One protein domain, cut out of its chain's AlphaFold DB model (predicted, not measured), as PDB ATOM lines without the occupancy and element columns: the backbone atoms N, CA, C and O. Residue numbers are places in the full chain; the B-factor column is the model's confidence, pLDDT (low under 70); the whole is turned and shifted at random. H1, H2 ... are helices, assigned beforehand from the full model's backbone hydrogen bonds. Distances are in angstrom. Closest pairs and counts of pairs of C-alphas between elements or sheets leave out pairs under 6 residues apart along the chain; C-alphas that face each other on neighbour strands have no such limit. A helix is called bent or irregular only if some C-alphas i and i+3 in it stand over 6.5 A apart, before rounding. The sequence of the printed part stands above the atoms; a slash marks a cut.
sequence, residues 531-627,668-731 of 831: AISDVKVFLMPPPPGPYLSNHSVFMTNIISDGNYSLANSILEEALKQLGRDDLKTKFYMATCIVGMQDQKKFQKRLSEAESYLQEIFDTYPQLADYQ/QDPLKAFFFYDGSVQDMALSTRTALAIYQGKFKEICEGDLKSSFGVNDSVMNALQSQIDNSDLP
ATOM      1  N   ALA A 531     -34.104  38.921 -12.975       81.31
ATOM      2  CA  ALA A 531     -34.332  37.966 -11.904       81.31
ATOM      3  C   ALA A 531     -35.117  36.749 -12.421       81.31
ATOM      4  O   ALA A 531     -35.952  36.854 -13.321       81.31
ATOM      5  N   ILE A 532     -34.922  35.589 -11.781       80.38
ATOM      6  CA  ILE A 532     -35.625  34.340 -12.128       80.38
ATOM      7  C   ILE A 532     -37.154  34.528 -12.126       80.38
ATOM      8  O   ILE A 532     -37.852  33.953 -12.960       80.38
ATOM      9  N   SER A 533     -37.686  35.335 -11.201       78.19
ATOM     10  CA  SER A 533     -39.114  35.672 -11.147       78.19
ATOM     11  C   SER A 533     -39.597  36.371 -12.415       78.19
ATOM     12  O   SER A 533     -40.658  36.027 -12.925       78.19
ATOM     13  N   ASP A 534     -38.809  37.295 -12.960       76.94
ATOM     14  CA  ASP A 534     -39.167  38.077 -14.145       76.94
ATOM     15  C   ASP A 534     -39.062  37.224 -15.413       76.94
ATOM     16  O   ASP A 534     -39.914  37.295 -16.299       76.94
ATOM     17  N   VAL A 535     -38.079  36.320 -15.457       79.44
ATOM     18  CA  VAL A 535     -37.965  35.309 -16.515       79.44
ATOM     19  C   VAL A 535     -39.198  34.399 -16.548       79.44
ATOM     20  O   VAL A 535     -39.749  34.137 -17.621       79.44
ATOM     21  N   LYS A 536     -39.696  33.964 -15.380       79.94
ATOM     22  CA  LYS A 536     -40.935  33.169 -15.294       79.94
ATOM     23  C   LYS A 536     -42.150  33.931 -15.822       79.94
ATOM     24  O   LYS A 536     -42.999  33.314 -16.461       79.94
ATOM     25  N   VAL A 537     -42.231  35.249 -15.627       75.44
ATOM     26  CA  VAL A 537     -43.369  36.071 -16.086       75.44
ATOM     27  C   VAL A 537     -43.554  36.038 -17.613       75.44
ATOM     28  O   VAL A 537     -44.700  36.088 -18.072       75.44
ATOM     29  N   PHE A 538     -42.478  35.895 -18.402       71.50
ATOM     30  CA  PHE A 538     -42.578  35.719 -19.863       71.50
ATOM     31  C   PHE A 538     -43.163  34.381 -20.274       71.50
ATOM     32  O   PHE A 538     -43.832  34.277 -21.303       71.50
ATOM     33  N   LEU A 539     -42.847  33.354 -19.492       73.38
ATOM     34  CA  LEU A 539     -43.241  31.996 -19.789       73.38
ATOM     35  C   LEU A 539     -44.668  31.765 -19.318       73.38
ATOM     36  O   LEU A 539     -45.442  31.184 -20.060       73.38
ATOM     37  N   MET A 540     -45.058  32.218 -18.128       68.94
ATOM     38  CA  MET A 540     -46.378  31.917 -17.567       68.94
ATOM     39  C   MET A 540     -47.522  32.449 -18.449       68.94
ATOM     40  O   MET A 540     -47.422  33.556 -18.982       68.94
ATOM     41  N   PRO A 541     -48.625  31.689 -18.612       62.62
ATOM     42  CA  PRO A 541     -49.825  32.257 -19.208       62.62
ATOM     43  C   PRO A 541     -50.367  33.348 -18.266       62.62
ATOM     44  O   PRO A 541     -49.956  33.423 -17.101       62.62
ATOM     45  N   PRO A 542     -51.197  34.296 -18.731       59.66
ATOM     46  CA  PRO A 542     -51.910  35.146 -17.784       59.66
ATOM     47  C   PRO A 542     -52.761  34.262 -16.855       59.66
ATOM     48  O   PRO A 542     -53.228  33.212 -17.301       59.66
ATOM     49  N   PRO A 543     -52.937  34.638 -15.576       57.94
ATOM     50  CA  PRO A 543     -53.853  33.916 -14.703       57.94
ATOM     51  C   PRO A 543     -55.246  33.869 -15.357       57.94
ATOM     52  O   PRO A 543     -55.647  34.860 -15.980       57.94
ATOM     53  N   PRO A 544     -55.967  32.737 -15.263       54.66
ATOM     54  CA  PRO A 544     -57.302  32.616 -15.829       54.66
ATOM     55  C   PRO A 544     -58.212  33.642 -15.150       54.66
ATOM     56  O   PRO A 544     -58.520  33.537 -13.966       54.66
ATOM     57  N   GLY A 545     -58.592  34.674 -15.898       55.38
ATOM     58  CA  GLY A 545     -59.451  35.754 -15.432       55.38
ATOM     59  C   GLY A 545     -60.599  35.976 -16.417       55.38
ATOM     60  O   GLY A 545     -60.372  35.890 -17.627       55.38
ATOM     61  N   PRO A 546     -61.813  36.309 -15.937       47.06
ATOM     62  CA  PRO A 546     -63.022  36.436 -16.763       47.06
ATOM     63  C   PRO A 546     -62.934  37.500 -17.872       47.06
ATOM     64  O   PRO A 546     -63.782  37.529 -18.757       47.06
ATOM     65  N   TYR A 547     -61.897  38.343 -17.853       50.81
ATOM     66  CA  TYR A 547     -61.696  39.461 -18.778       50.81
ATOM     67  C   TYR A 547     -60.369  39.397 -19.558       50.81
ATOM     68  O   TYR A 547     -59.990  40.374 -20.203       50.81
ATOM     69  N   LEU A 548     -59.629  38.279 -19.491       50.09
ATOM     70  CA  LEU A 548     -58.283  38.158 -20.078       50.09
ATOM     71  C   LEU A 548     -58.204  37.234 -21.307       50.09
ATOM     72  O   LEU A 548     -57.102  36.974 -21.784       50.09
ATOM     73  N   SER A 549     -59.338  36.796 -21.863       44.06
ATOM     74  CA  SER A 549     -59.408  35.826 -22.972       44.06
ATOM     75  C   SER A 549     -58.685  36.246 -24.263       44.06
ATOM     76  O   SER A 549     -58.432  35.398 -25.107       44.06
ATOM     77  N   ASN A 550     -58.312  37.523 -24.412       46.62
ATOM     78  CA  ASN A 550     -57.569  38.026 -25.577       46.62
ATOM     79  C   ASN A 550     -56.076  38.284 -25.307       46.62
ATOM     80  O   ASN A 550     -55.368  38.776 -26.185       46.62
ATOM     81  N   HIS A 551     -55.573  37.998 -24.106       52.72
ATOM     82  CA  HIS A 551     -54.157  38.180 -23.797       52.72
ATOM     83  C   HIS A 551     -53.392  36.882 -24.055       52.72
ATOM     84  O   HIS A 551     -53.114  36.106 -23.147       52.72
ATOM     85  N   SER A 552     -53.024  36.665 -25.313       56.09
ATOM     86  CA  SER A 552     -52.095  35.608 -25.712       56.09
ATOM     87  C   SER A 552     -50.779  35.688 -24.925       56.09
ATOM     88  O   SER A 552     -50.277  36.772 -24.594       56.09
ATOM     89  N   VAL A 553     -50.211  34.522 -24.598       67.25
ATOM     90  CA  VAL A 553     -48.928  34.415 -23.888       67.25
ATOM     91  C   VAL A 553     -47.861  35.199 -24.656       67.25
ATOM     92  O   VAL A 553     -47.757  35.094 -25.876       67.25
ATOM     93  N   PHE A 554     -47.050  35.995 -23.955       72.94
ATOM     94  CA  PHE A 554     -46.047  36.863 -24.581       72.94
ATOM     95  C   PHE A 554     -45.127  36.100 -25.550       72.94
ATOM     96  O   PHE A 554     -44.890  36.550 -26.670       72.94
ATOM     97  N   MET A 555     -44.675  34.908 -25.147       80.00
ATOM     98  CA  MET A 555     -43.879  34.031 -26.007       80.00
ATOM     99  C   MET A 555     -44.652  33.528 -27.227       80.00
ATOM    100  O   MET A 555     -44.097  33.547 -28.323       80.00
ATOM    101  N   THR A 556     -45.925  33.160 -27.065       75.81
ATOM    102  CA  THR A 556     -46.809  32.804 -28.183       75.81
ATOM    103  C   THR A 556     -46.877  33.951 -29.191       75.81
ATOM    104  O   THR A 556     -46.675  33.711 -30.371       75.81
ATOM    105  N   ASN A 557     -47.012  35.209 -28.751       74.38
ATOM    106  CA  ASN A 557     -47.015  36.362 -29.664       74.38
ATOM    107  C   ASN A 557     -45.697  36.555 -30.415       74.38
ATOM    108  O   ASN A 557     -45.712  36.787 -31.619       74.38
ATOM    109  N   ILE A 558     -44.547  36.451 -29.737       76.06
ATOM    110  CA  ILE A 558     -43.246  36.584 -30.416       76.06
ATOM    111  C   ILE A 558     -43.073  35.485 -31.470       76.06
ATOM    112  O   ILE A 558     -42.574  35.762 -32.565       76.06
ATOM    113  N   ILE A 559     -43.460  34.252 -31.134       80.00
ATOM    114  CA  ILE A 559     -43.358  33.082 -32.011       80.00
ATOM    115  C   ILE A 559     -44.317  33.219 -33.198       80.00
ATOM    116  O   ILE A 559     -43.872  33.076 -34.335       80.00
ATOM    117  N   SER A 560     -45.582  33.567 -32.954       75.06
ATOM    118  CA  SER A 560     -46.594  33.788 -33.996       75.06
ATOM    119  C   SER A 560     -46.245  34.961 -34.915       75.06
ATOM    120  O   SER A 560     -46.462  34.871 -36.117       75.06
ATOM    121  N   ASP A 561     -45.595  36.012 -34.400       73.12
ATOM    122  CA  ASP A 561     -45.048  37.115 -35.209       73.12
ATOM    123  C   ASP A 561     -43.775  36.701 -36.004       73.12
ATOM    124  O   ASP A 561     -43.058  37.560 -36.533       73.12
ATOM    125  N   GLY A 562     -43.418  35.409 -36.037       75.31
ATOM    126  CA  GLY A 562     -42.281  34.853 -36.781       75.31
ATOM    127  C   GLY A 562     -40.900  35.207 -36.213       75.31
ATOM    128  O   GLY A 562     -39.873  35.020 -36.874       75.31
ATOM    129  N   ASN A 563     -40.823  35.733 -34.986       78.38
ATOM    130  CA  ASN A 563     -39.583  36.256 -34.400       78.38
ATOM    131  C   ASN A 563     -38.766  35.179 -33.669       78.38
ATOM    132  O   ASN A 563     -38.249  35.401 -32.570       78.38
ATOM    133  N   TYR A 564     -38.587  34.025 -34.312       83.75
ATOM    134  CA  TYR A 564     -37.984  32.819 -33.730       83.75
ATOM    135  C   TYR A 564     -36.574  33.028 -33.161       83.75
ATOM    136  O   TYR A 564     -36.217  32.440 -32.149       83.75
ATOM    137  N   SER A 565     -35.760  33.898 -33.768       81.38
ATOM    138  CA  SER A 565     -34.401  34.199 -33.283       81.38
ATOM    139  C   SER A 565     -34.402  34.936 -31.934       81.38
ATOM    140  O   SER A 565     -33.587  34.641 -31.054       81.38
ATOM    141  N   LEU A 566     -35.345  35.870 -31.759       80.25
ATOM    142  CA  LEU A 566     -35.534  36.602 -30.506       80.25
ATOM    143  C   LEU A 566     -36.088  35.664 -29.435       80.25
ATOM    144  O   LEU A 566     -35.490  35.550 -28.368       80.25
ATOM    145  N   ALA A 567     -37.166  34.947 -29.762       85.12
ATOM    146  CA  ALA A 567     -37.770  33.966 -28.869       85.12
ATOM    147  C   ALA A 567     -36.742  32.924 -28.398       85.12
ATOM    148  O   ALA A 567     -36.599  32.704 -27.202       85.12
ATOM    149  N   ASN A 568     -35.943  32.370 -29.312       86.38
ATOM    150  CA  ASN A 568     -34.897  31.409 -28.976       86.38
ATOM    151  C   ASN A 568     -33.824  31.998 -28.040       86.38
ATOM    152  O   ASN A 568     -33.377  31.309 -27.134       86.38
ATOM    153  N   SER A 569     -33.440  33.269 -28.206       85.06
ATOM    154  CA  SER A 569     -32.472  33.916 -27.300       85.06
ATOM    155  C   SER A 569     -33.029  34.076 -25.879       85.06
ATOM    156  O   SER A 569     -32.302  33.882 -24.908       85.06
ATOM    157  N   ILE A 570     -34.321  34.406 -25.761       84.00
ATOM    158  CA  ILE A 570     -35.030  34.512 -24.474       84.00
ATOM    159  C   ILE A 570     -35.129  33.133 -23.814       84.00
ATOM    160  O   ILE A 570     -34.811  32.989 -22.638       84.00
ATOM    161  N   LEU A 571     -35.530  32.114 -24.579       88.81
ATOM    162  CA  LEU A 571     -35.734  30.750 -24.088       88.81
ATOM    163  C   LEU A 571     -34.426  30.058 -23.698       88.81
ATOM    164  O   LEU A 571     -34.393  29.352 -22.696       88.81
ATOM    165  N   GLU A 572     -33.334  30.285 -24.432       88.50
ATOM    166  CA  GLU A 572     -32.010  29.772 -24.062       88.50
ATOM    167  C   GLU A 572     -31.549  30.336 -22.718       88.50
ATOM    168  O   GLU A 572     -30.985  29.607 -21.901       88.50
ATOM    169  N   GLU A 573     -31.789  31.624 -22.475       86.75
ATOM    170  CA  GLU A 573     -31.461  32.237 -21.193       86.75
ATOM    171  C   GLU A 573     -32.397  31.756 -20.083       86.75
ATOM    172  O   GLU A 573     -31.934  31.396 -19.000       86.75
ATOM    173  N   ALA A 574     -33.692  31.631 -20.377       86.62
ATOM    174  CA  ALA A 574     -34.656  31.082 -19.438       86.62
ATOM    175  C   ALA A 574     -34.301  29.652 -19.014       86.62
ATOM    176  O   ALA A 574     -34.296  29.352 -17.823       86.62
ATOM    177  N   LEU A 575     -33.904  28.791 -19.956       87.25
ATOM    178  CA  LEU A 575     -33.500  27.415 -19.669       87.25
ATOM    179  C   LEU A 575     -32.220  27.349 -18.820       87.25
ATOM    180  O   LEU A 575     -32.092  26.475 -17.961       87.25
ATOM    181  N   LYS A 576     -31.268  28.274 -19.023       87.81
ATOM    182  CA  LYS A 576     -30.067  28.366 -18.173       87.81
ATOM    183  C   LYS A 576     -30.414  28.736 -16.734       87.81
ATOM    184  O   LYS A 576     -29.820  28.172 -15.819       87.81
ATOM    185  N   GLN A 577     -31.338  29.677 -16.543       85.19
ATOM    186  CA  GLN A 577     -31.685  30.203 -15.222       85.19
ATOM    187  C   GLN A 577     -32.675  29.316 -14.455       85.19
ATOM    188  O   GLN A 577     -32.543  29.159 -13.242       85.19
ATOM    189  N   LEU A 578     -33.656  28.724 -15.143       84.31
ATOM    190  CA  LEU A 578     -34.714  27.898 -14.545       84.31
ATOM    191  C   LEU A 578     -34.313  26.433 -14.364       84.31
ATOM    192  O   LEU A 578     -34.953  25.712 -13.602       84.31
ATOM    193  N   GLY A 579     -33.234  26.008 -15.022       80.12
ATOM    194  CA  GLY A 579     -32.777  24.627 -15.018       80.12
ATOM    195  C   GLY A 579     -33.368  23.811 -16.166       80.12
ATOM    196  O   GLY A 579     -34.325  24.198 -16.833       80.12
ATOM    197  N   ARG A 580     -32.757  22.646 -16.411       73.75
ATOM    198  CA  ARG A 580     -33.040  21.804 -17.583       73.75
ATOM    199  C   ARG A 580     -34.385  21.086 -17.547       73.75
ATOM    200  O   ARG A 580     -34.687  20.436 -18.534       73.75
ATOM    201  N   ASP A 581     -35.166  21.181 -16.480       74.44
ATOM    202  CA  ASP A 581     -36.389  20.382 -16.316       74.44
ATOM    203  C   ASP A 581     -37.672  21.177 -16.623       74.44
ATOM    204  O   ASP A 581     -38.775  20.648 -16.510       74.44
ATOM    205  N   ASP A 582     -37.559  22.439 -17.058       82.06
ATOM    206  CA  ASP A 582     -38.726  23.248 -17.424       82.06
ATOM    207  C   ASP A 582     -39.290  22.841 -18.801       82.06
ATOM    208  O   ASP A 582     -38.879  23.341 -19.854       82.06
ATOM    209  N   LEU A 583     -40.258  21.917 -18.788       83.00
ATOM    210  CA  LEU A 583     -40.940  21.391 -19.982       83.00
ATOM    211  C   LEU A 583     -41.558  22.488 -20.854       83.00
ATOM    212  O   LEU A 583     -41.613  22.367 -22.077       83.00
ATOM    213  N   LYS A 584     -41.986  23.591 -20.240       83.94
ATOM    214  CA  LYS A 584     -42.602  24.712 -20.942       83.94
ATOM    215  C   LYS A 584     -41.602  25.516 -21.774       83.94
ATOM    216  O   LYS A 584     -41.879  25.849 -22.926       83.94
ATOM    217  N   THR A 585     -40.429  25.807 -21.223       86.25
ATOM    218  CA  THR A 585     -39.339  26.427 -21.982       86.25
ATOM    219  C   THR A 585     -38.896  25.507 -23.114       86.25
ATOM    220  O   THR A 585     -38.747  25.972 -24.242       86.25
ATOM    221  N   LYS A 586     -38.763  24.197 -22.853       88.88
ATOM    222  CA  LYS A 586     -38.436  23.196 -23.886       88.88
ATOM    223  C   LYS A 586     -39.451  23.177 -25.024       88.88
ATOM    224  O   LYS A 586     -39.046  23.148 -26.183       88.88
ATOM    225  N   PHE A 587     -40.741  23.255 -24.697       89.19
ATOM    226  CA  PHE A 587     -41.824  23.329 -25.674       89.19
ATOM    227  C   PHE A 587     -41.640  24.507 -26.628       89.19
ATOM    228  O   PHE A 587     -41.462  24.318 -27.832       89.19
ATOM    229  N   TYR A 588     -41.589  25.722 -26.079       89.00
ATOM    230  CA  TYR A 588     -41.403  26.916 -26.894       89.00
ATOM    231  C   TYR A 588     -40.069  26.898 -27.648       89.00
ATOM    232  O   TYR A 588     -39.988  27.423 -28.759       89.00
ATOM    233  N   MET A 589     -39.025  26.283 -27.081       89.62
ATOM    234  CA  MET A 589     -37.723  26.179 -27.735       89.62
ATOM    235  C   MET A 589     -37.774  25.221 -28.927       89.62
ATOM    236  O   MET A 589     -37.222  25.547 -29.976       89.62
ATOM    237  N   ALA A 590     -38.503  24.106 -28.822       90.56
ATOM    238  CA  ALA A 590     -38.769  23.221 -29.952       90.56
ATOM    239  C   ALA A 590     -39.522  23.954 -31.071       90.56
ATOM    240  O   ALA A 590     -39.073  23.926 -32.218       90.56
ATOM    241  N   THR A 591     -40.586  24.694 -30.739       89.19
ATOM    242  CA  THR A 591     -41.319  25.515 -31.717       89.19
ATOM    243  C   THR A 591     -40.415  26.557 -32.372       89.19
ATOM    244  O   THR A 591     -40.431  26.713 -33.592       89.19
ATOM    245  N   CYS A 592     -39.552  27.223 -31.599       88.75
ATOM    246  CA  CYS A 592     -38.607  28.195 -32.147       88.75
ATOM    247  C   CYS A 592     -37.586  27.568 -33.091       88.75
ATOM    248  O   CYS A 592     -37.306  28.155 -34.132       88.75
ATOM    249  N   ILE A 593     -37.026  26.407 -32.733       89.31
ATOM    250  CA  ILE A 593     -36.065  25.688 -33.576       89.31
ATOM    251  C   ILE A 593     -36.733  25.310 -34.898       89.31
ATOM    252  O   ILE A 593     -36.171  25.605 -35.949       89.31
ATOM    253  N   VAL A 594     -37.928  24.718 -34.850       87.88
ATOM    254  CA  VAL A 594     -38.661  24.264 -36.043       87.88
ATOM    255  C   VAL A 594     -39.101  25.434 -36.931       87.88
ATOM    256  O   VAL A 594     -39.075  25.312 -38.151       87.88
ATOM    257  N   GLY A 595     -39.416  26.594 -36.353       84.56
ATOM    258  CA  GLY A 595     -39.740  27.806 -37.109       84.56
ATOM    259  C   GLY A 595     -38.536  28.553 -37.709       84.56
ATOM    260  O   GLY A 595     -38.724  29.488 -38.492       84.56
ATOM    261  N   MET A 596     -37.287  28.193 -37.374       85.44
ATOM    262  CA  MET A 596     -36.101  28.923 -37.845       85.44
ATOM    263  C   MET A 596     -35.929  28.862 -39.371       85.44
ATOM    264  O   MET A 596     -35.708  27.805 -39.950       85.44
ATOM    265  N   GLN A 597     -35.852  30.030 -40.014       77.50
ATOM    266  CA  GLN A 597     -35.557  30.140 -41.452       77.50
ATOM    267  C   GLN A 597     -34.092  29.813 -41.818       77.50
ATOM    268  O   GLN A 597     -33.789  29.487 -42.965       77.50
ATOM    269  N   ASP A 598     -33.155  29.898 -40.864       82.69
ATOM    270  CA  ASP A 598     -31.742  29.553 -41.087       82.69
ATOM    271  C   ASP A 598     -31.569  28.026 -41.117       82.69
ATOM    272  O   ASP A 598     -31.282  27.395 -40.095       82.69
ATOM    273  N   GLN A 599     -31.719  27.439 -42.309       77.88
ATOM    274  CA  GLN A 599     -31.669  25.987 -42.522       77.88
ATOM    275  C   GLN A 599     -30.406  25.323 -41.954       77.88
ATOM    276  O   GLN A 599     -30.472  24.194 -41.469       77.88
ATOM    277  N   LYS A 600     -29.250  26.005 -41.963       83.06
ATOM    278  CA  LYS A 600     -27.996  25.431 -41.444       83.06
ATOM    279  C   LYS A 600     -28.019  25.306 -39.925       83.06
ATOM    280  O   LYS A 600     -27.567  24.297 -39.384       83.06
ATOM    281  N   LYS A 601     -28.519  26.331 -39.229       82.81
ATOM    282  CA  LYS A 601     -28.676  26.284 -37.767       82.81
ATOM    283  C   LYS A 601     -29.768  25.313 -37.357       82.81
ATOM    284  O   LYS A 601     -29.551  24.541 -36.425       82.81
ATOM    285  N   PHE A 602     -30.882  25.330 -38.082       83.06
ATOM    286  CA  PHE A 602     -31.991  24.406 -37.901       83.06
ATOM    287  C   PHE A 602     -31.528  22.944 -37.980       83.06
ATOM    288  O   PHE A 602     -31.677  22.211 -37.007       83.06
ATOM    289  N   GLN A 603     -30.858  22.538 -39.068       84.25
ATOM    290  CA  GLN A 603     -30.400  21.150 -39.237       84.25
ATOM    291  C   GLN A 603     -29.486  20.680 -38.099       84.25
ATOM    292  O   GLN A 603     -29.558  19.526 -37.684       84.25
ATOM    293  N   LYS A 604     -28.653  21.572 -37.547       89.62
ATOM    294  CA  LYS A 604     -27.773  21.245 -36.416       89.62
ATOM    295  C   LYS A 604     -28.540  20.996 -35.110       89.62
ATOM    296  O   LYS A 604     -28.030  20.292 -34.243       89.62
ATOM    297  N   ARG A 605     -29.724  21.593 -34.954       91.00
ATOM    298  CA  ARG A 605     -30.543  21.545 -33.730       91.00
ATOM    299  C   ARG A 605     -31.803  20.693 -33.873       91.00
ATOM    300  O   ARG A 605     -32.581  20.603 -32.933       91.00
ATOM    301  N   LEU A 606     -31.994  20.035 -35.013       89.12
ATOM    302  CA  LEU A 606     -33.196  19.253 -35.287       89.12
ATOM    303  C   LEU A 606     -33.435  18.147 -34.251       89.12
ATOM    304  O   LEU A 606     -34.542  18.009 -33.739       89.12
ATOM    305  N   SER A 607     -32.379  17.415 -33.886       89.75
ATOM    306  CA  SER A 607     -32.448  16.361 -32.866       89.75
ATOM    307  C   SER A 607     -32.755  16.904 -31.467       89.75
ATOM    308  O   SER A 607     -33.268  16.183 -30.621       89.75
ATOM    309  N   GLU A 608     -32.430  18.173 -31.211       92.44
ATOM    310  CA  GLU A 608     -32.749  18.851 -29.956       92.44
ATOM    311  C   GLU A 608     -34.256  19.132 -29.866       92.44
ATOM    312  O   GLU A 608     -34.884  18.788 -28.870       92.44
ATOM    313  N   ALA A 609     -34.851  19.677 -30.937       92.00
ATOM    314  CA  ALA A 609     -36.293  19.912 -31.011       92.00
ATOM    315  C   ALA A 609     -37.102  18.609 -30.917       92.00
ATOM    316  O   ALA A 609     -38.099  18.562 -30.203       92.00
ATOM    317  N   GLU A 610     -36.644  17.545 -31.587       92.06
ATOM    318  CA  GLU A 610     -37.241  16.207 -31.491       92.06
ATOM    319  C   GLU A 610     -37.201  15.678 -30.056       92.06
ATOM    320  O   GLU A 610     -38.228  15.260 -29.529       92.06
ATOM    321  N   SER A 611     -36.045  15.773 -29.389       93.38
ATOM    322  CA  SER A 611     -35.907  15.352 -27.993       93.38
ATOM    323  C   SER A 611     -36.845  16.119 -27.060       93.38
ATOM    324  O   SER A 611     -37.418  15.510 -26.161       93.38
ATOM    325  N   TYR A 612     -37.002  17.433 -27.251       93.00
ATOM    326  CA  TYR A 612     -37.896  18.242 -26.420       93.00
ATOM    327  C   TYR A 612     -39.367  17.901 -26.639       93.00
ATOM    328  O   TYR A 612     -40.099  17.763 -25.662       93.00
ATOM    329  N   LEU A 613     -39.808  17.746 -27.890       89.38
ATOM    330  CA  LEU A 613     -41.191  17.355 -28.174       89.38
ATOM    331  C   LEU A 613     -41.488  15.955 -27.655       89.38
ATOM    332  O   LEU A 613     -42.538  15.762 -27.048       89.38
ATOM    333  N   GLN A 614     -40.570  15.004 -27.841       90.44
ATOM    334  CA  GLN A 614     -40.749  13.646 -27.337       90.44
ATOM    335  C   GLN A 614     -40.936  13.648 -25.819       90.44
ATOM    336  O   GLN A 614     -41.880  13.046 -25.327       90.44
ATOM    337  N   GLU A 615     -40.113  14.403 -25.086       91.00
ATOM    338  CA  GLU A 615     -40.246  14.537 -23.633       91.00
ATOM    339  C   GLU A 615     -41.622  15.098 -23.221       91.00
ATOM    340  O   GLU A 615     -42.217  14.642 -22.244       91.00
ATOM    341  N   ILE A 616     -42.163  16.053 -23.984       88.00
ATOM    342  CA  ILE A 616     -43.487  16.642 -23.729       88.00
ATOM    343  C   ILE A 616     -44.605  15.630 -23.994       88.00
ATOM    344  O   ILE A 616     -45.488  15.485 -23.152       88.00
ATOM    345  N   PHE A 617     -44.566  14.918 -25.123       86.38
ATOM    346  CA  PHE A 617     -45.576  13.907 -25.461       86.38
ATOM    347  C   PHE A 617     -45.495  12.671 -24.555       86.38
ATOM    348  O   PHE A 617     -46.533  12.112 -24.212       86.38
ATOM    349  N   ASP A 618     -44.299  12.287 -24.104       88.44
ATOM    350  CA  ASP A 618     -44.115  11.215 -23.119       88.44
ATOM    351  C   ASP A 618     -44.685  11.615 -21.750       88.44
ATOM    352  O   ASP A 618     -45.263  10.786 -21.045       88.44
ATOM    353  N   THR A 619     -44.540  12.891 -21.374       86.06
ATOM    354  CA  THR A 619     -45.071  13.419 -20.106       86.06
ATOM    355  C   THR A 619     -46.585  13.630 -20.159       86.06
ATOM    356  O   THR A 619     -47.275  13.398 -19.164       86.06
ATOM    357  N   TYR A 620     -47.124  14.031 -21.314       85.44
ATOM    358  CA  TYR A 620     -48.553  14.287 -21.521       85.44
ATOM    359  C   TYR A 620     -49.111  13.494 -22.718       85.44
ATOM    360  O   TYR A 620     -49.479  14.102 -23.728       85.44
ATOM    361  N   PRO A 621     -49.245  12.155 -22.613       82.62
ATOM    362  CA  PRO A 621     -49.733  11.307 -23.709       82.62
ATOM    363  C   PRO A 621     -51.098  11.736 -24.250       82.62
ATOM    364  O   PRO A 621     -51.342  11.695 -25.450       82.62
ATOM    365  N   GLN A 622     -51.957  12.257 -23.374       79.06
ATOM    366  CA  GLN A 622     -53.285  12.760 -23.713       79.06
ATOM    367  C   GLN A 622     -53.293  13.905 -24.748       79.06
ATOM    368  O   GLN A 622     -54.325  14.144 -25.368       79.06
ATOM    369  N   LEU A 623     -52.164  14.598 -24.973       77.00
ATOM    370  CA  LEU A 623     -52.027  15.559 -26.078       77.00
ATOM    371  C   LEU A 623     -52.132  14.880 -27.451       77.00
ATOM    372  O   LEU A 623     -52.530  15.528 -28.418       77.00
ATOM    373  N   ALA A 624     -51.769  13.598 -27.543       73.88
ATOM    374  CA  ALA A 624     -51.933  12.794 -28.746       73.88
ATOM    375  C   ALA A 624     -53.362  12.228 -28.876       73.88
ATOM    376  O   ALA A 624     -53.880  12.168 -29.988       73.88
ATOM    377  N   ASP A 625     -54.003  11.872 -27.756       68.88
ATOM    378  CA  ASP A 625     -55.284  11.143 -27.746       68.88
ATOM    379  C   ASP A 625     -56.530  12.040 -27.895       68.88
ATOM    380  O   ASP A 625     -57.594  11.567 -28.293       68.88
ATOM    381  N   TYR A 626     -56.422  13.348 -27.627       63.34
ATOM    382  CA  TYR A 626     -57.550  14.302 -27.674       63.34
ATOM    383  C   TYR A 626     -58.226  14.425 -29.063       63.34
ATOM    384  O   TYR A 626     -59.286  15.028 -29.204       63.34
ATOM    385  N   GLN A 627     -57.628  13.857 -30.112       56.03
ATOM    386  CA  GLN A 627     -58.126  13.927 -31.488       56.03
ATOM    387  C   GLN A 627     -59.188  12.867 -31.834       56.03
ATOM    388  O   GLN A 627     -59.924  13.044 -32.811       56.03
ATOM    389  N   GLN A 668     -54.080  21.512  -9.177       53.47
ATOM    390  CA  GLN A 668     -53.879  21.120 -10.570       53.47
ATOM    391  C   GLN A 668     -52.415  21.294 -10.977       53.47
ATOM    392  O   GLN A 668     -51.784  22.292 -10.645       53.47
ATOM    393  N   ASP A 669     -51.877  20.322 -11.717       63.50
ATOM    394  CA  ASP A 669     -50.561  20.438 -12.344       63.50
ATOM    395  C   ASP A 669     -50.551  21.682 -13.265       63.50
ATOM    396  O   ASP A 669     -51.285  21.697 -14.262       63.50
ATOM    397  N   PRO A 670     -49.759  22.733 -12.964       62.84
ATOM    398  CA  PRO A 670     -49.758  23.983 -13.725       62.84
ATOM    399  C   PRO A 670     -49.410  23.794 -15.206       62.84
ATOM    400  O   PRO A 670     -49.813  24.601 -16.046       62.84
ATOM    401  N   LEU A 671     -48.668  22.734 -15.544       64.88
ATOM    402  CA  LEU A 671     -48.365  22.378 -16.929       64.88
ATOM    403  C   LEU A 671     -49.566  21.736 -17.618       64.88
ATOM    404  O   LEU A 671     -49.847  22.064 -18.768       64.88
ATOM    405  N   LYS A 672     -50.329  20.892 -16.914       66.94
ATOM    406  CA  LYS A 672     -51.602  20.382 -17.433       66.94
ATOM    407  C   LYS A 672     -52.564  21.544 -17.683       66.94
ATOM    408  O   LYS A 672     -53.111  21.652 -18.771       66.94
ATOM    409  N   ALA A 673     -52.685  22.484 -16.749       66.81
ATOM    410  CA  ALA A 673     -53.490  23.685 -16.962       66.81
ATOM    411  C   ALA A 673     -53.026  24.495 -18.195       66.81
ATOM    412  O   ALA A 673     -53.841  24.932 -19.003       66.81
ATOM    413  N   PHE A 674     -51.713  24.639 -18.391       67.00
ATOM    414  CA  PHE A 674     -51.142  25.337 -19.545       67.00
ATOM    415  C   PHE A 674     -51.478  24.687 -20.898       67.00
ATOM    416  O   PHE A 674     -51.735  25.409 -21.856       67.00
ATOM    417  N   PHE A 675     -51.483  23.355 -20.982       65.62
ATOM    418  CA  PHE A 675     -51.782  22.634 -22.224       65.62
ATOM    419  C   PHE A 675     -53.281  22.451 -22.492       65.62
ATOM    420  O   PHE A 675     -53.668  22.347 -23.649       65.62
ATOM    421  N   PHE A 676     -54.113  22.403 -21.445       62.00
ATOM    422  CA  PHE A 676     -55.542  22.088 -21.564       62.00
ATOM    423  C   PHE A 676     -56.462  23.311 -21.570       62.00
ATOM    424  O   PHE A 676     -57.546  23.237 -22.140       62.00
ATOM    425  N   TYR A 677     -56.060  24.430 -20.958       63.25
ATOM    426  CA  TYR A 677     -56.899  25.636 -20.911       63.25
ATOM    427  C   TYR A 677     -56.578  26.655 -22.008       63.25
ATOM    428  O   TYR A 677     -57.353  27.586 -22.212       63.25
ATOM    429  N   ASP A 678     -55.467  26.485 -22.729       66.38
ATOM    430  CA  ASP A 678     -55.102  27.325 -23.866       66.38
ATOM    431  C   ASP A 678     -55.010  26.462 -25.130       66.38
ATOM    432  O   ASP A 678     -53.955  25.917 -25.457       66.38
ATOM    433  N   GLY A 679     -56.134  26.336 -25.848       69.50
ATOM    434  CA  GLY A 679     -56.206  25.574 -27.102       69.50
ATOM    435  C   GLY A 679     -55.144  25.995 -28.127       69.50
ATOM    436  O   GLY A 679     -54.684  25.170 -28.913       69.50
ATOM    437  N   SER A 680     -54.642  27.237 -28.053       72.81
ATOM    438  CA  SER A 680     -53.562  27.709 -28.926       72.81
ATOM    439  C   SER A 680     -52.217  27.013 -28.668       72.81
ATOM    440  O   SER A 680     -51.426  26.828 -29.594       72.81
ATOM    441  N   VAL A 681     -51.944  26.592 -27.428       76.12
ATOM    442  CA  VAL A 681     -50.703  25.893 -27.053       76.12
ATOM    443  C   VAL A 681     -50.725  24.456 -27.567       76.12
ATOM    444  O   VAL A 681     -49.720  23.981 -28.100       76.12
ATOM    445  N   GLN A 682     -51.869  23.780 -27.449       79.06
ATOM    446  CA  GLN A 682     -52.066  22.441 -28.002       79.06
ATOM    447  C   GLN A 682     -51.938  22.454 -29.531       79.06
ATOM    448  O   GLN A 682     -51.142  21.689 -30.084       79.06
ATOM    449  N   ASP A 683     -52.631  23.380 -30.200       80.94
ATOM    450  CA  ASP A 683     -52.553  23.572 -31.655       80.94
ATOM    451  C   ASP A 683     -51.107  23.854 -32.104       80.94
ATOM    452  O   ASP A 683     -50.622  23.305 -33.101       80.94
ATOM    453  N   MET A 684     -50.365  24.655 -31.328       82.88
ATOM    454  CA  MET A 684     -48.949  24.932 -31.573       82.88
ATOM    455  C   MET A 684     -48.074  23.680 -31.411       82.88
ATOM    456  O   MET A 684     -47.145  23.488 -32.202       82.88
ATOM    457  N   ALA A 685     -48.352  22.806 -30.442       84.94
ATOM    458  CA  ALA A 685     -47.601  21.564 -30.246       84.94
ATOM    459  C   ALA A 685     -47.794  20.568 -31.384       84.94
ATOM    460  O   ALA A 685     -46.808  20.047 -31.918       84.94
ATOM    461  N   LEU A 686     -49.039  20.369 -31.806       86.88
ATOM    462  CA  LEU A 686     -49.381  19.513 -32.940       86.88
ATOM    463  C   LEU A 686     -48.800  20.058 -34.252       86.88
ATOM    464  O   LEU A 686     -48.171  19.317 -35.014       86.88
ATOM    465  N   SER A 687     -48.885  21.375 -34.459       87.06
ATOM    466  CA  SER A 687     -48.259  22.045 -35.605       87.06
ATOM    467  C   SER A 687     -46.736  21.886 -35.601       87.06
ATOM    468  O   SER A 687     -46.134  21.616 -36.641       87.06
ATOM    469  N   THR A 688     -46.095  22.010 -34.433       88.62
ATOM    470  CA  THR A 688     -44.637  21.850 -34.302       88.62
ATOM    471  C   THR A 688     -44.213  20.407 -34.593       88.62
ATOM    472  O   THR A 688     -43.246  20.193 -35.328       88.62
ATOM    473  N   ARG A 689     -44.959  19.413 -34.087       90.00
ATOM    474  CA  ARG A 689     -44.737  17.989 -34.393       90.00
ATOM    475  C   ARG A 689     -44.885  17.708 -35.888       90.00
ATOM    476  O   ARG A 689     -44.022  17.055 -36.472       90.00
ATOM    477  N   THR A 690     -45.928  18.251 -36.512       90.81
ATOM    478  CA  THR A 690     -46.160  18.106 -37.956       90.81
ATOM    479  C   THR A 690     -45.015  18.691 -38.766       90.81
ATOM    480  O   THR A 690     -44.454  18.016 -39.628       90.81
ATOM    481  N   ALA A 691     -44.615  19.927 -38.465       91.00
ATOM    482  CA  ALA A 691     -43.500  20.576 -39.138       91.00
ATOM    483  C   ALA A 691     -42.198  19.766 -38.989       91.00
ATOM    484  O   ALA A 691     -41.482  19.564 -39.972       91.00
ATOM    485  N   LEU A 692     -41.925  19.222 -37.796       91.31
ATOM    486  CA  LEU A 692     -40.781  18.340 -37.559       91.31
ATOM    487  C   LEU A 692     -40.832  17.074 -38.433       91.31
ATOM    488  O   LEU A 692     -39.845  16.759 -39.102       91.31
ATOM    489  N   ALA A 693     -41.973  16.381 -38.479       91.19
ATOM    490  CA  ALA A 693     -42.152  15.183 -39.302       91.19
ATOM    491  C   ALA A 693     -41.958  15.478 -40.800       91.19
ATOM    492  O   ALA A 693     -41.323  14.690 -41.507       91.19
ATOM    493  N   ILE A 694     -42.426  16.640 -41.277       92.38
ATOM    494  CA  ILE A 694     -42.209  17.105 -42.656       92.38
ATOM    495  C   ILE A 694     -40.716  17.295 -42.921       92.38
ATOM    496  O   ILE A 694     -40.197  16.709 -43.867       92.38
ATOM    497  N   TYR A 695     -39.999  18.037 -42.071       91.19
ATOM    498  CA  TYR A 695     -38.554  18.239 -42.231       91.19
ATOM    499  C   TYR A 695     -37.755  16.930 -42.252       91.19
ATOM    500  O   TYR A 695     -36.738  16.841 -42.941       91.19
ATOM    501  N   GLN A 696     -38.209  15.919 -41.512       91.62
ATOM    502  CA  GLN A 696     -37.592  14.593 -41.464       91.62
ATOM    503  C   GLN A 696     -38.012  13.674 -42.628       91.62
ATOM    504  O   GLN A 696     -37.491  12.565 -42.738       91.62
ATOM    505  N   GLY A 697     -38.953  14.094 -43.482       92.31
ATOM    506  CA  GLY A 697     -39.520  13.263 -44.550       92.31
ATOM    507  C   GLY A 697     -40.421  12.128 -44.045       92.31
ATOM    508  O   GLY A 697     -40.746  11.208 -44.795       92.31
ATOM    509  N   LYS A 698     -40.849  12.168 -42.778       94.00
ATOM    510  CA  LYS A 698     -41.703  11.153 -42.141       94.00
ATOM    511  C   LYS A 698     -43.188  11.444 -42.386       94.00
ATOM    512  O   LYS A 698     -44.001  11.469 -41.469       94.00
ATOM    513  N   PHE A 699     -43.574  11.647 -43.645       93.19
ATOM    514  CA  PHE A 699     -44.922  12.124 -44.000       93.19
ATOM    515  C   PHE A 699     -46.066  11.204 -43.544       93.19
ATOM    516  O   PHE A 699     -47.188  11.664 -43.376       93.19
ATOM    517  N   LYS A 700     -45.791   9.907 -43.344       89.50
ATOM    518  CA  LYS A 700     -46.779   8.911 -42.889       89.50
ATOM    519  C   LYS A 700     -47.145   9.029 -41.410       89.50
ATOM    520  O   LYS A 700     -48.131   8.430 -41.002       89.50
ATOM    521  N   GLU A 701     -46.338   9.736 -40.625       88.38
ATOM    522  CA  GLU A 701     -46.583   9.950 -39.194       88.38
ATOM    523  C   GLU A 701     -47.527  11.137 -38.950       88.38
ATOM    524  O   GLU A 701     -48.020  11.303 -37.841       88.38
ATOM    525  N   ILE A 702     -47.798  11.943 -39.983       89.62
ATOM    526  CA  ILE A 702     -48.661  13.121 -39.890       89.62
ATOM    527  C   ILE A 702     -50.116  12.680 -40.008       89.62
ATOM    528  O   ILE A 702     -50.525  12.117 -41.029       89.62
ATOM    529  N   CYS A 703     -50.898  12.968 -38.973       83.62
ATOM    530  CA  CYS A 703     -52.320  12.645 -38.922       83.62
ATOM    531  C   CYS A 703     -53.175  13.879 -39.261       83.62
ATOM    532  O   CYS A 703     -52.736  15.015 -39.095       83.62
ATOM    533  N   GLU A 704     -54.416  13.676 -39.721       81.94
ATOM    534  CA  GLU A 704     -55.312  14.786 -40.095       81.94
ATOM    535  C   GLU A 704     -55.571  15.749 -38.928       81.94
ATOM    536  O   GLU A 704     -55.581  16.966 -39.112       81.94
ATOM    537  N   GLY A 705     -55.723  15.201 -37.720       79.88
ATOM    538  CA  GLY A 705     -55.935  15.981 -36.507       79.88
ATOM    539  C   GLY A 705     -54.750  16.873 -36.133       79.88
ATOM    540  O   GLY A 705     -54.966  17.911 -35.519       79.88
ATOM    541  N   ASP A 706     -53.526  16.559 -36.573       80.62
ATOM    542  CA  ASP A 706     -52.351  17.385 -36.260       80.62
ATOM    543  C   ASP A 706     -52.357  18.737 -36.984       80.62
ATOM    544  O   ASP A 706     -51.622  19.655 -36.616       80.62
ATOM    545  N   LEU A 707     -53.184  18.842 -38.026       79.00
ATOM    546  CA  LEU A 707     -53.358  20.027 -38.855       79.00
ATOM    547  C   LEU A 707     -54.722  20.699 -38.649       79.00
ATOM    548  O   LEU A 707     -54.923  21.789 -39.186       79.00
ATOM    549  N   LYS A 708     -55.646  20.086 -37.892       72.50
ATOM    550  CA  LYS A 708     -56.942  20.678 -37.512       72.50
ATOM    551  C   LYS A 708     -56.741  21.638 -36.340       72.50
ATOM    552  O   LYS A 708     -57.077  21.328 -35.206       72.50
ATOM    553  N   SER A 709     -56.168  22.796 -36.638       67.75
ATOM    554  CA  SER A 709     -56.043  23.908 -35.698       67.75
ATOM    555  C   SER A 709     -57.212  24.875 -35.879       67.75
ATOM    556  O   SER A 709     -57.661  25.125 -37.001       67.75
ATOM    557  N   SER A 710     -57.683  25.450 -34.774       53.47
ATOM    558  CA  SER A 710     -58.716  26.496 -34.781       53.47
ATOM    559  C   SER A 710     -58.205  27.850 -35.308       53.47
ATOM    560  O   SER A 710     -59.001  28.730 -35.632       53.47
ATOM    561  N   PHE A 711     -56.883  27.995 -35.457       58.28
ATOM    562  CA  PHE A 711     -56.186  29.223 -35.856       58.28
ATOM    563  C   PHE A 711     -55.419  29.093 -37.188       58.28
ATOM    564  O   PHE A 711     -54.543  29.909 -37.474       58.28
ATOM    565  N   GLY A 712     -55.726  28.077 -38.003       62.69
ATOM    566  CA  GLY A 712     -55.029  27.815 -39.268       62.69
ATOM    567  C   GLY A 712     -53.688  27.089 -39.096       62.69
ATOM    568  O   GLY A 712     -53.301  26.674 -38.000       62.69
ATOM    569  N   VAL A 713     -52.974  26.878 -40.200       73.69
ATOM    570  CA  VAL A 713     -51.697  26.157 -40.220       73.69
ATOM    571  C   VAL A 713     -50.563  27.113 -39.840       73.69
ATOM    572  O   VAL A 713     -50.306  28.102 -40.519       73.69
ATOM    573  N   ASN A 714     -49.838  26.799 -38.765       78.12
ATOM    574  CA  ASN A 714     -48.721  27.621 -38.288       78.12
ATOM    575  C   ASN A 714     -47.634  27.815 -39.373       78.12
ATOM    576  O   ASN A 714     -47.270  26.857 -40.065       78.12
ATOM    577  N   ASP A 715     -47.036  29.012 -39.454       82.44
ATOM    578  CA  ASP A 715     -45.915  29.357 -40.353       82.44
ATOM    579  C   ASP A 715     -44.773  28.312 -40.329       82.44
ATOM    580  O   ASP A 715     -44.110  28.083 -41.342       82.44
ATOM    581  N   SER A 716     -44.560  27.627 -39.201       84.88
ATOM    582  CA  SER A 716     -43.577  26.541 -39.065       84.88
ATOM    583  C   SER A 716     -43.848  25.356 -40.004       84.88
ATOM    584  O   SER A 716     -42.915  24.811 -40.592       84.88
ATOM    585  N   VAL A 717     -45.115  24.973 -40.199       90.69
ATOM    586  CA  VAL A 717     -45.512  23.904 -41.133       90.69
ATOM    587  C   VAL A 717     -45.310  24.362 -42.575       90.69
ATOM    588  O   VAL A 717     -44.781  23.603 -43.388       90.69
ATOM    589  N   MET A 718     -45.649  25.616 -42.888       91.31
ATOM    590  CA  MET A 718     -45.420  26.188 -44.219       91.31
ATOM    591  C   MET A 718     -43.925  26.243 -44.562       91.31
ATOM    592  O   MET A 718     -43.536  25.842 -45.659       91.31
ATOM    593  N   ASN A 719     -43.070  26.639 -43.615       88.75
ATOM    594  CA  ASN A 719     -41.612  26.619 -43.784       88.75
ATOM    595  C   ASN A 719     -41.074  25.190 -43.985       88.75
ATOM    596  O   ASN A 719     -40.176  24.970 -44.807       88.75
ATOM    597  N   ALA A 720     -41.629  24.211 -43.264       90.62
ATOM    598  CA  ALA A 720     -41.264  22.807 -43.426       90.62
ATOM    599  C   ALA A 720     -41.634  22.286 -44.817       90.62
ATOM    600  O   ALA A 720     -40.786  21.707 -45.503       90.62
ATOM    601  N   LEU A 721     -42.857  22.569 -45.275       92.94
ATOM    602  CA  LEU A 721     -43.323  22.214 -46.616       92.94
ATOM    603  C   LEU A 721     -42.484  22.875 -47.696       92.94
ATOM    604  O   LEU A 721     -42.107  22.198 -48.645       92.94
ATOM    605  N   GLN A 722     -42.123  24.148 -47.533       93.38
ATOM    606  CA  GLN A 722     -41.270  24.847 -48.494       93.38
ATOM    607  C   GLN A 722     -39.934  24.128 -48.691       93.38
ATOM    608  O   GLN A 722     -39.440  24.032 -49.811       93.38
ATOM    609  N   SER A 723     -39.365  23.571 -47.618       90.00
ATOM    610  CA  SER A 723     -38.108  22.818 -47.691       90.00
ATOM    611  C   SER A 723     -38.236  21.437 -48.347       90.00
ATOM    612  O   SER A 723     -37.224  20.864 -48.744       90.00
ATOM    613  N   GLN A 724     -39.456  20.903 -48.447       94.12
ATOM    614  CA  GLN A 724     -39.756  19.559 -48.947       94.12
ATOM    615  C   GLN A 724     -40.632  19.564 -50.204       94.12
ATOM    616  O   GLN A 724     -41.022  18.499 -50.669       94.12
ATOM    617  N   ILE A 725     -40.966  20.729 -50.765       94.62
ATOM    618  CA  ILE A 725     -41.973  20.824 -51.831       94.62
ATOM    619  C   ILE A 725     -41.549  20.081 -53.110       94.62
ATOM    620  O   ILE A 725     -42.382  19.472 -53.786       94.62
ATOM    621  N   ASP A 726     -40.237  20.046 -53.362       91.50
ATOM    622  CA  ASP A 726     -39.594  19.326 -54.467       91.50
ATOM    623  C   ASP A 726     -39.324  17.842 -54.152       91.50
ATOM    624  O   ASP A 726     -38.844  17.096 -55.007       91.50
ATOM    625  N   ASN A 727     -39.612  17.386 -52.927       93.31
ATOM    626  CA  ASN A 727     -39.471  15.985 -52.554       93.31
ATOM    627  C   ASN A 727     -40.574  15.162 -53.240       93.31
ATOM    628  O   ASN A 727     -41.770  15.387 -53.025       93.31
ATOM    629  N   SER A 728     -40.172  14.182 -54.054       90.50
ATOM    630  CA  SER A 728     -41.095  13.297 -54.773       90.50
ATOM    631  C   SER A 728     -41.953  12.437 -53.847       90.50
ATOM    632  O   SER A 728     -43.026  11.998 -54.255       90.50
ATOM    633  N   ASP A 729     -41.496  12.209 -52.615       93.81
ATOM    634  CA  ASP A 729     -42.206  11.404 -51.623       93.81
ATOM    635  C   ASP A 729     -43.247  12.219 -50.837       93.81
ATOM    636  O   ASP A 729     -44.035  11.630 -50.094       93.81
ATOM    637  N   LEU A 730     -43.281  13.555 -50.997       94.81
ATOM    638  CA  LEU A 730     -44.266  14.427 -50.353       94.81
ATOM    639  C   LEU A 730     -45.677  14.103 -50.884       94.81
ATOM    640  O   LEU A 730     -45.945  14.369 -52.061       94.81
ATOM    641  N   PRO A 731     -46.598  13.575 -50.053       94.94
ATOM    642  CA  PRO A 731     -47.902  13.130 -50.526       94.94
ATOM    643  C   PRO A 731     -48.811  14.300 -50.909       94.94
ATOM    644  O   PRO A 731     -49.000  15.237 -50.132       94.94
TER     645      PRO A 731
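This is residues 531 to 627 and 668 to 731 of the 831 residues of the protein "F-box domain-containing protein" of Alphaproteobacteria bacterium 41-28 (UniProt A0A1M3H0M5). Two helices, H4 and H8, cross in the middle of a compact all-helix body; H4 runs between H3 and H5 in an up-and-down row of hairpins, and H10 lies side by side with H8. H2 packs on H3 and H4, H1 sits at one end of the body on H2 and H3, and the short H9 packs on H8, with H7 meeting H8 at a corner. The printed part has 161 residues with ten named helices, H1 to H10 in order along the chain, and no named strand. It is compact, with a radius of gyration of the C-alphas of 15.4 A, and its C-alphas span 48 by 32 by 28 A.

H1 covers residues 532 to 539, beginning at C-alpha 532 (-35.625, 34.340, -12.128). H2 is residues 554 to 560. H3, residues 564 to 578, is 20.1 A long, and H4, residues 583 to 595, 18.3 A. H5, residues 599 to 619, measures 29.0 A; it is irregular, with C-alphas 604 and 607 7.6 A apart, and has a kink of 50 degrees near residue 606. H6 is residues 622 to 625 and H7 residues 670 to 676. H8, residues 679 to 695, is 24.4 A long and begins at C-alpha 679 (-56.206, 25.574, -27.102). H9 is residues 704 to 707. H10, residues 715 to 724, is 14.4 A long and ends at C-alpha 724 (-39.756, 19.559, -48.947).

H4 and H8 are the hub, touching five helices each. They touch each other at a steep tilt of 49 degrees, their closest C-alphas being those of Thr 591 and Thr 688, 5.6 A apart. H3 and H4 form a hairpin at a shallow tilt of 23 degrees, closest at the C-alphas of Tyr 564 and Cys 592, 4.9 A. H4 and H5 form another, closest at Ala 590 and Ala 609, C-alphas 4.3 A apart; H3 and H5 are apart. H8 and H10 touch at a shallow tilt of 11 degrees and run the same way, with the C-alphas of Ala 691 and Val 717 closest, 4.4 A. H2 and H3 are also a hairpin, closest at the C-alphas of Ile 558 and Ala 567, 6.3 A. H1 touches H3, at its residues 574 to 578 alone, with the C-alphas of Val 535 and Ala 574 closest, 6.1 A. H9 touches H8, closest at the C-alphas of Leu 686 and Asp 706, 4.9 A. H7 and H8 touch only at the corner, closest at the C-alphas of Phe 675 and Gln 682, 5.8 A. H6 is close to H8 but not clearly touching, the C-alphas of Leu 623 and Gln 682 being 7.1 A apart. Every O i to N i+4 pair is within hydrogen-bond range in H2, H3, H4, H7, H8 and H10, against 2 of 4 in H1 and 15 of 17 in H5; H6 and H9 are too short for such a pair.

The C-alphas of Ala 531 and Ser 728 are the farthest apart, 49.9 A. Residues 628 to 667 are not printed, and C-alphas 627 and 668 are 22.5 A apart across this cut. The link from H1 to H2, residues 540 to 553, is long. The mean pLDDT of the printed part is 79.9; residues 540 to 553, 625 to 627, 668 to 679 and 709 to 712 are under 70.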